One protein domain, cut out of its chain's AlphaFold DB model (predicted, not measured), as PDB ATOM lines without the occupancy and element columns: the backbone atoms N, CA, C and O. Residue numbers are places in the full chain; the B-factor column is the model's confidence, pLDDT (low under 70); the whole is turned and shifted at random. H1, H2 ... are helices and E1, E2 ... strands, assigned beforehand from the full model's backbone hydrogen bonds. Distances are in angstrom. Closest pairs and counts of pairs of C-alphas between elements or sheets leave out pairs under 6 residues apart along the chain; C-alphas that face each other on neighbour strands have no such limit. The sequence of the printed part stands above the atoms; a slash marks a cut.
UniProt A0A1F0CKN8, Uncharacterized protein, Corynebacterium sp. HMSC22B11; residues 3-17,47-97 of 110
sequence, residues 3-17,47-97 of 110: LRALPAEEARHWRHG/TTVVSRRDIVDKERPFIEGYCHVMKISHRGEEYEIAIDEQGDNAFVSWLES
ATOM      1  N   LEU A   3     117.973  77.141 140.508       95.31
ATOM      2  CA  LEU A   3     117.660  75.797 140.990       95.31
ATOM      3  C   LEU A   3     118.873  75.101 141.601       95.31
ATOM      4  O   LEU A   3     120.017  75.393 141.236       95.31
ATOM      5  N   ARG A   4     118.613  74.116 142.454       95.19
ATOM      6  CA  ARG A   4     119.604  73.146 142.919       95.19
ATOM      7  C   ARG A   4     118.959  71.786 143.172       95.19
ATOM      8  O   ARG A   4     117.792  71.711 143.537       95.19
ATOM      9  N   ALA A   5     119.724  70.723 142.952       94.88
ATOM     10  CA  ALA A   5     119.344  69.380 143.382       94.88
ATOM     11  C   ALA A   5     119.687  69.205 144.865       94.88
ATOM     12  O   ALA A   5     120.650  69.812 145.336       94.88
ATOM     13  N   LEU A   6     118.912  68.392 145.577       94.75
ATOM     14  CA  LEU A   6     119.173  67.996 146.956       94.75
ATOM     15  C   LEU A   6     119.664  66.532 147.016       94.75
ATOM     16  O   LEU A   6     119.315  65.749 146.137       94.75
ATOM     17  N   PRO A   7     120.460  66.155 148.036       91.31
ATOM     18  CA  PRO A   7     120.973  67.012 149.103       91.31
ATOM     19  C   PRO A   7     122.029  67.998 148.583       91.31
ATOM     20  O   PRO A   7     122.838  67.680 147.713       91.31
ATOM     21  N   ALA A   8     122.027  69.212 149.126       83.94
ATOM     22  CA  ALA A   8     123.040  70.218 148.838       83.94
ATOM     23  C   ALA A   8     123.499  70.876 150.132       83.94
ATOM     24  O   ALA A   8     122.698  71.098 151.042       83.94
ATOM     25  N   GLU A   9     124.776  71.248 150.172       81.94
ATOM     26  CA  GLU A   9     125.274  72.142 151.209       81.94
ATOM     27  C   GLU A   9     124.466  73.444 151.217       81.94
ATOM     28  O   GLU A   9     124.001  73.958 150.190       81.94
ATOM     29  N   GLU A  10     124.289  73.975 152.413       76.56
ATOM     30  CA  GLU A  10     123.544  75.193 152.659       76.56
ATOM     31  C   GLU A  10     124.004  76.360 151.763       76.56
ATOM     32  O   GLU A  10     125.190  76.671 151.684       76.56
ATOM     33  N   ALA A  11     123.054  77.005 151.071       77.88
ATOM     34  CA  ALA A  11     123.271  78.113 150.125       77.88
ATOM     35  C   ALA A  11     124.245  77.869 148.957       77.88
ATOM     36  O   ALA A  11     124.588  78.802 148.230       77.88
ATOM     37  N   ARG A  12     124.671  76.626 148.717       83.44
ATOM     38  CA  ARG A  12     125.529  76.275 147.581       83.44
ATOM     39  C   ARG A  12     124.736  75.639 146.442       83.44
ATOM     40  O   ARG A  12     123.573  75.260 146.573       83.44
ATOM     41  N   HIS A  13     125.417  75.526 145.302       90.31
ATOM     42  CA  HIS A  13     124.985  74.801 144.099       90.31
ATOM     43  C   HIS A  13     123.792  75.370 143.324       90.31
ATOM     44  O   HIS A  13     123.351  74.739 142.366       90.31
ATOM     45  N   TRP A  14     123.362  76.594 143.623       94.69
ATOM     46  CA  TRP A  14     122.410  77.318 142.787       94.69
ATOM     47  C   TRP A  14     122.912  77.464 141.341       94.69
ATOM     48  O   TRP A  14     124.091  77.740 141.075       94.69
ATOM     49  N   ARG A  15     122.023  77.226 140.377       94.19
ATOM     50  CA  ARG A  15     122.277  77.361 138.938       94.19
ATOM     51  C   ARG A  15     121.140  78.136 138.301       94.19
ATOM     52  O   ARG A  15     119.983  77.822 138.548       94.19
ATOM     53  N   HIS A  16     121.476  79.114 137.464       95.44
ATOM     54  CA  HIS A  16     120.475  79.823 136.674       95.44
ATOM     55  C   HIS A  16     119.831  78.856 135.695       95.44
ATOM     56  O   HIS A  16     120.527  78.048 135.065       95.44
ATOM     57  N   GLY A  17     118.518  78.960 135.554       94.06
ATOM     58  CA  GLY A  17     117.791  78.156 134.597       94.06
ATOM     59  C   GLY A  17     116.462  78.764 134.201       94.06
ATOM     60  O   GLY A  17     116.018  79.769 134.754       94.06
ATOM     61  N   THR A  47     105.505  64.743 140.045       96.25
ATOM     62  CA  THR A  47     106.026  65.935 140.718       96.25
ATOM     63  C   THR A  47     105.071  66.397 141.807       96.25
ATOM     64  O   THR A  47     103.877  66.525 141.572       96.25
ATOM     65  N   THR A  48     105.605  66.711 142.980       96.75
ATOM     66  CA  THR A  48     104.856  67.320 144.080       96.75
ATOM     67  C   THR A  48     105.599  68.538 144.607       96.75
ATOM     68  O   THR A  48     106.832  68.568 144.636       96.75
ATOM     69  N   VAL A  49     104.848  69.555 145.027       97.81
ATOM     70  CA  VAL A  49     105.400  70.647 145.834       97.81
ATOM     71  C   VAL A  49     105.454  70.165 147.279       97.81
ATOM     72  O   VAL A  49     104.438  69.762 147.834       97.81
ATOM     73  N   VAL A  50     106.647  70.176 147.871       98.31
ATOM     74  CA  VAL A  50     106.895  69.662 149.226       98.31
ATOM     75  C   VAL A  50     106.747  70.775 150.258       98.31
ATOM     76  O   VAL A  50     106.101  70.589 151.284       98.31
ATOM     77  N   SER A  51     107.354  71.933 150.003       98.12
ATOM     78  CA  SER A  51     107.304  73.080 150.908       98.12
ATOM     79  C   SER A  51     107.721  74.370 150.204       98.12
ATOM     80  O   SER A  51     108.233  74.355 149.081       98.12
ATOM     81  N   ARG A  52     107.505  75.496 150.884       98.06
ATOM     82  CA  ARG A  52     108.023  76.816 150.520       98.06
ATOM     83  C   ARG A  52     108.699  77.435 151.735       98.06
ATOM     84  O   ARG A  52     108.271  77.182 152.860       98.06
ATOM     85  N   ARG A  53     109.741  78.225 151.508       97.06
ATOM     86  CA  ARG A  53     110.434  78.994 152.546       97.06
ATOM     87  C   ARG A  53     110.952  80.305 151.977       97.06
ATOM     88  O   ARG A  53     111.231  80.392 150.781       97.06
ATOM     89  N   ASP A  54     111.177  81.269 152.855       96.94
ATOM     90  CA  ASP A  54     111.935  82.460 152.501       96.94
ATOM     91  C   ASP A  54     113.399  82.113 152.190       96.94
ATOM     92  O   ASP A  54     113.948  81.082 152.615       96.94
ATOM     93  N   ILE A  55     114.044  82.996 151.431       95.62
ATOM     94  CA  ILE A  55     115.497  82.970 151.268       95.62
ATOM     95  C   ILE A  55     116.173  83.302 152.601       95.62
ATOM     96  O   ILE A  55     115.696  84.135 153.371       95.62
ATOM     97  N   VAL A  56     117.317  82.680 152.865       93.62
ATOM     98  CA  VAL A  56     118.128  82.990 154.054       93.62
ATOM     99  C   VAL A  56     119.296  83.909 153.697       93.62
ATOM    100  O   VAL A  56     119.683  84.008 152.536       93.62
ATOM    101  N   ASP A  57     119.903  84.578 154.680       93.50
ATOM    102  CA  ASP A  57     120.883  85.649 154.418       93.50
ATOM    103  C   ASP A  57     122.068  85.225 153.544       93.50
ATOM    104  O   ASP A  57     122.475  85.954 152.643       93.50
ATOM    105  N   LYS A  58     122.565  84.000 153.736       93.25
ATOM    106  CA  LYS A  58     123.632  83.402 152.917       93.25
ATOM    107  C   LYS A  58     123.249  83.175 151.442       93.25
ATOM    108  O   LYS A  58     124.131  82.965 150.616       93.25
ATOM    109  N   GLU A  59     121.962  83.204 151.101       94.31
ATOM    110  CA  GLU A  59     121.442  83.053 149.734       94.31
ATOM    111  C   GLU A  59     121.229  84.398 149.023       94.31
ATOM    112  O   GLU A  59     121.281  84.442 147.794       94.31
ATOM    113  N   ARG A  60     121.060  85.498 149.773       92.44
ATOM    114  CA  ARG A  60     120.815  86.855 149.241       92.44
ATOM    115  C   ARG A  60     121.846  87.358 148.220       92.44
ATOM    116  O   ARG A  60     121.445  88.095 147.326       92.44
ATOM    117  N   PRO A  61     123.146  86.998 148.290       92.50
ATOM    118  CA  PRO A  61     124.101  87.396 147.253       92.50
ATOM    119  C   PRO A  61     123.835  86.761 145.882       92.50
ATOM    120  O   PRO A  61     124.408  87.199 144.887       92.50
ATOM    121  N   PHE A  62     123.021  85.703 145.827       90.06
ATOM    122  CA  PHE A  62     122.785  84.911 144.621       90.06
ATOM    123  C   PHE A  62     121.334  84.950 144.158       90.06
ATOM    124  O   PHE A  62     121.105  84.836 142.962       90.06
ATOM    125  N   ILE A  63     120.382  85.057 145.088       94.31
ATOM    126  CA  ILE A  63     118.943  85.010 144.826       94.31
ATOM    127  C   ILE A  63     118.342  86.395 145.045       94.31
ATOM    128  O   ILE A  63     118.616  87.053 146.050       94.31
ATOM    129  N   GLU A  64     117.496  86.824 144.114       93.94
ATOM    130  CA  GLU A  64     116.817  88.108 144.189       93.94
ATOM    131  C   GLU A  64     115.855  88.169 145.389       93.94
ATOM    132  O   GLU A  64     115.148  87.212 145.689       93.94
ATOM    133  N   GLY A  65     115.802  89.314 146.077       93.88
ATOM    134  CA  GLY A  65     115.082  89.448 147.353       93.88
ATOM    135  C   GLY A  65     113.556  89.323 147.286       93.88
ATOM    136  O   GLY A  65     112.924  89.203 148.328       93.88
ATOM    137  N   TYR A  66     112.974  89.362 146.087       95.12
ATOM    138  CA  TYR A  66     111.545  89.126 145.854       95.12
ATOM    139  C   TYR A  66     111.222  87.647 145.580       95.12
ATOM    140  O   TYR A  66     110.056  87.303 145.398       95.12
ATOM    141  N   CYS A  67     112.236  86.782 145.501       97.69
ATOM    142  CA  CYS A  67     112.058  85.350 145.312       97.69
ATOM    143  C   CYS A  67     111.892  84.635 146.658       97.69
ATOM    144  O   CYS A  67     112.508  84.999 147.661       97.69
ATOM    145  N   HIS A  68     111.160  83.529 146.638       98.00
ATOM    146  CA  HIS A  68     111.147  82.518 147.693       98.00
ATOM    147  C   HIS A  68     111.673  81.190 147.145       98.00
ATOM    148  O   HIS A  68     111.842  81.005 145.936       98.00
ATOM    149  N   VAL A  69     111.959  80.247 148.040       97.75
ATOM    150  CA  VAL A  69     112.425  78.912 147.665       97.75
ATOM    151  C   VAL A  69     111.275  77.920 147.756       97.75
ATOM    152  O   VAL A  69     110.742  77.659 148.834       97.75
ATOM    153  N   MET A  70     110.924  77.325 146.621       98.19
ATOM    154  CA  MET A  70     109.995  76.207 146.518       98.19
ATOM    155  C   MET A  70     110.772  74.892 146.459       98.19
ATOM    156  O   MET A  70     111.611  74.691 145.576       98.19
ATOM    157  N   LYS A  71     110.471  73.971 147.375       98.25
ATOM    158  CA  LYS A  71     110.978  72.599 147.342       98.25
ATOM    159  C   LYS A  71     110.001  71.713 146.579       98.25
ATOM    160  O   LYS A  71     108.810  71.691 146.891       98.25
ATOM    161  N   ILE A  72     110.511  70.941 145.626       98.00
ATOM    162  CA  ILE A  72     109.743  69.930 144.896       98.00
ATOM    163  C   ILE A  72     110.368  68.548 145.063       98.00
ATOM    164  O   ILE A  72     111.585  68.419 145.204       98.00
ATOM    165  N   SER A  73     109.535  67.515 144.987       97.88
ATOM    166  CA  SER A  73     109.970  66.140 144.755       97.88
ATOM    167  C   SER A  73     109.530  65.731 143.359       97.88
ATOM    168  O   SER A  73     108.388  65.970 142.968       97.88
ATOM    169  N   HIS A  74     110.431  65.134 142.586       96.81
ATOM    170  CA  HIS A  74     110.117  64.526 141.308       96.81
ATOM    171  C   HIS A  74     110.620  63.088 141.273       96.81
ATOM    172  O   HIS A  74     111.824  62.851 141.213       96.81
ATOM    173  N   ARG A  75     109.690  62.127 141.281       95.62
ATOM    174  CA  ARG A  75     109.992  60.683 141.267       95.62
ATOM    175  C   ARG A  75     110.999  60.269 142.353       95.62
ATOM    176  O   ARG A  75     111.863  59.438 142.104       95.62
ATOM    177  N   GLY A  76     110.878  60.856 143.544       95.12
ATOM    178  CA  GLY A  76     111.752  60.588 144.690       95.12
ATOM    179  C   GLY A  76     112.985  61.490 144.783       95.12
ATOM    180  O   GLY A  76     113.530  61.631 145.870       95.12
ATOM    181  N   GLU A  77     113.375  62.168 143.701       97.31
ATOM    182  CA  GLU A  77     114.493  63.117 143.701       97.31
ATOM    183  C   GLU A  77     114.020  64.512 144.117       97.31
ATOM    184  O   GLU A  77     112.999  65.002 143.629       97.31
ATOM    185  N   GLU A  78     114.762  65.184 144.992       97.62
ATOM    186  CA  GLU A  78     114.362  66.484 145.527       97.62
ATOM    187  C   GLU A  78     115.150  67.643 144.915       97.62
ATOM    188  O   GLU A  78     116.353  67.564 144.658       97.62
ATOM    189  N   TYR A  79     114.458  68.761 144.716       97.19
ATOM    190  CA  TYR A  79     115.031  69.982 144.168       97.19
ATOM    191  C   TYR A  79     114.496  71.191 144.921       97.19
ATOM    192  O   TYR A  79     113.349  71.209 145.363       97.19
ATOM    193  N   GLU A  80     115.314  72.231 144.998       97.50
ATOM    194  CA  GLU A  80     114.861  73.566 145.366       97.50
ATOM    195  C   GLU A  80     114.924  74.489 144.154       97.50
ATOM    196  O   GLU A  80     115.871  74.442 143.360       97.50
ATOM    197  N   ILE A  81     113.909  75.338 144.033       97.38
ATOM    198  CA  ILE A  81     113.762  76.335 142.982       97.38
ATOM    199  C   ILE A  81     113.530  77.682 143.663       97.38
ATOM    200  O   ILE A  81     112.531  77.859 144.353       97.38
ATOM    201  N   ALA A  82     114.446  78.625 143.467       97.62
ATOM    202  CA  ALA A  82     114.229  80.020 143.815       97.62
ATOM    203  C   ALA A  82     113.485  80.706 142.667       97.62
ATOM    204  O   ALA A  82     113.983  80.777 141.532       97.62
ATOM    205  N   ILE A  83     112.272  81.150 142.971       97.81
ATOM    206  CA  ILE A  83     111.278  81.624 142.015       97.81
ATOM    207  C   ILE A  83     110.519  82.807 142.612       97.81
ATOM    208  O   ILE A  83     110.443  82.946 143.829       97.81
ATOM    209  N   ASP A  84     109.987  83.668 141.755       97.81
ATOM    210  CA  ASP A  84     109.073  84.723 142.169       97.81
ATOM    211  C   ASP A  84     107.634  84.198 142.272       97.81
ATOM    212  O   ASP A  84     107.320  83.059 141.908       97.81
ATOM    213  N   GLU A  85     106.736  85.046 142.762       97.81
ATOM    214  CA  GLU A  85     105.319  84.714 142.912       97.81
ATOM    215  C   GLU A  85     104.664  84.308 141.581       97.81
ATOM    216  O   GLU A  85     103.909  83.336 141.519       97.81
ATOM    217  N   GLN A  86     104.976  85.013 140.487       97.56
ATOM    218  CA  GLN A  86     104.404  84.719 139.170       97.56
ATOM    219  C   GLN A  86     104.834  83.340 138.663       97.56
ATOM    220  O   GLN A  86     104.006  82.573 138.163       97.56
ATOM    221  N   GLY A  87     106.116  83.004 138.803       97.19
ATOM    222  CA  GLY A  87     106.645  81.708 138.415       97.19
ATOM    223  C   GLY A  87     106.111  80.563 139.276       97.19
ATOM    224  O   GLY A  87     105.830  79.496 138.728       97.19
ATOM    225  N   ASP A  88     105.932  80.773 140.585       97.94
ATOM    226  CA  ASP A  88     105.308  79.785 141.476       97.94
ATOM    227  C   ASP A  88     103.863  79.504 141.050       97.94
ATOM    228  O   ASP A  88     103.501  78.359 140.773       97.94
ATOM    229  N   ASN A  89     103.067  80.560 140.870       97.50
ATOM    230  CA  ASN A  89     101.684  80.443 140.419       97.50
ATOM    231  C   ASN A  89     101.588  79.735 139.061       97.50
ATOM    232  O   ASN A  89     100.735  78.866 138.874       97.50
ATOM    233  N   ALA A  90     102.487  80.046 138.121       96.12
ATOM    234  CA  ALA A  90     102.567  79.347 136.841       96.12
ATOM    235  C   ALA A  90     102.918  77.858 137.010       96.12
ATOM    236  O   ALA A  90     102.349  77.009 136.319       96.12
ATOM    237  N   PHE A  91     103.819  77.523 137.939       96.50
ATOM    238  CA  PHE A  91     104.207  76.143 138.230       96.50
ATOM    239  C   PHE A  91     103.053  75.337 138.821       96.50
ATOM    240  O   PHE A  91     102.757  74.245 138.337       96.50
ATOM    241  N   VAL A  92     102.381  75.886 139.834       95.81
ATOM    242  CA  VAL A  92     101.221  75.258 140.478       95.81
ATOM    243  C   VAL A  92     100.071  75.133 139.489       95.81
ATOM    244  O   VAL A  92      99.518  74.050 139.338       95.81
ATOM    245  N   SER A  93      99.756  76.191 138.739       94.81
ATOM    246  CA  SER A  93      98.724  76.144 137.699       94.81
ATOM    247  C   SER A  93      99.021  75.058 136.667       94.81
ATOM    248  O   SER A  93      98.133  74.283 136.302       94.81
ATOM    249  N   TRP A  94     100.278  74.939 136.229       94.56
ATOM    250  CA  TRP A  94     100.683  73.841 135.366       94.56
ATOM    251  C   TRP A  94     100.486  72.494 136.055       94.56
ATOM    252  O   TRP A  94      99.952  71.608 135.402       94.56
ATOM    253  N   LEU A  95     100.880  72.318 137.317       94.19
ATOM    254  CA  LEU A  95     100.762  71.049 138.038       94.19
ATOM    255  C   LEU A  95      99.302  70.588 138.176       94.19
ATOM    256  O   LEU A  95      99.006  69.427 137.893       94.19
ATOM    257  N   GLU A  96      98.411  71.523 138.503       91.75
ATOM    258  CA  GLU A  96      96.971  71.309 138.706       91.75
ATOM    259  C   GLU A  96      96.163  71.267 137.403       91.75
ATOM    260  O   GLU A  96      94.990  70.891 137.393       91.75
ATOM    261  N   SER A  97      96.765  71.641 136.269       87.94
ATOM    262  CA  SER A  97      96.108  71.552 134.966       87.94
ATOM    263  C   SER A  97      95.788  70.089 134.647       87.94
ATOM    264  O   SER A  97      96.656  69.334 134.187       87.94
TER     265      SER A  97
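AT A GLANCE: This is residues 3 to 17 and 47 to 97 of the 110 residues of an uncharacterized protein of Corynebacterium sp. HMSC22B11 (UniProt A0A1F0CKN8). A strongly twisted antiparallel sheet, in order E1, E5, E4, E3, has helix H1 over one face, in two layers; short E2 lies near edge strand E1. The 66 printed residues hold five named strands, then one named helix: mixed class. The whole is compact, radius of gyration of the C-alphas 11.6 A, spanning 34 by 25 by 19 A.

IN THESE COORDINATES: E3 is residues 47 to 54, 21.1 A long; E4, 68 to 74; E5, 77 to 83. E1, 3 to 5, begins at C-alpha 3 (117.660, 75.797, 140.990); E2 is 15 to 17. H1, 85 to 96, ends at C-alpha 96 (96.971, 71.309, 138.706).

HOW THE PARTS SIT: E3, E4, E5 form a meander, successive antiparallel neighbours. Within hydrogen-bond range are N 50 and O 71, 2.8 A, N 70 and O 81, 2.8 A, and N 4 and O 80, 2.9 A. H1, each O i to N i+4 pair within range, is on the sheet, height 9.3 A. E2 pairs with no named strand.

THE WHOLE: Residues 18 to 46 are cut out; C-alphas 17 and 47 are 18.0 A apart. E3 to E4 is a long link. No printed residue is under 70 in pLDDT.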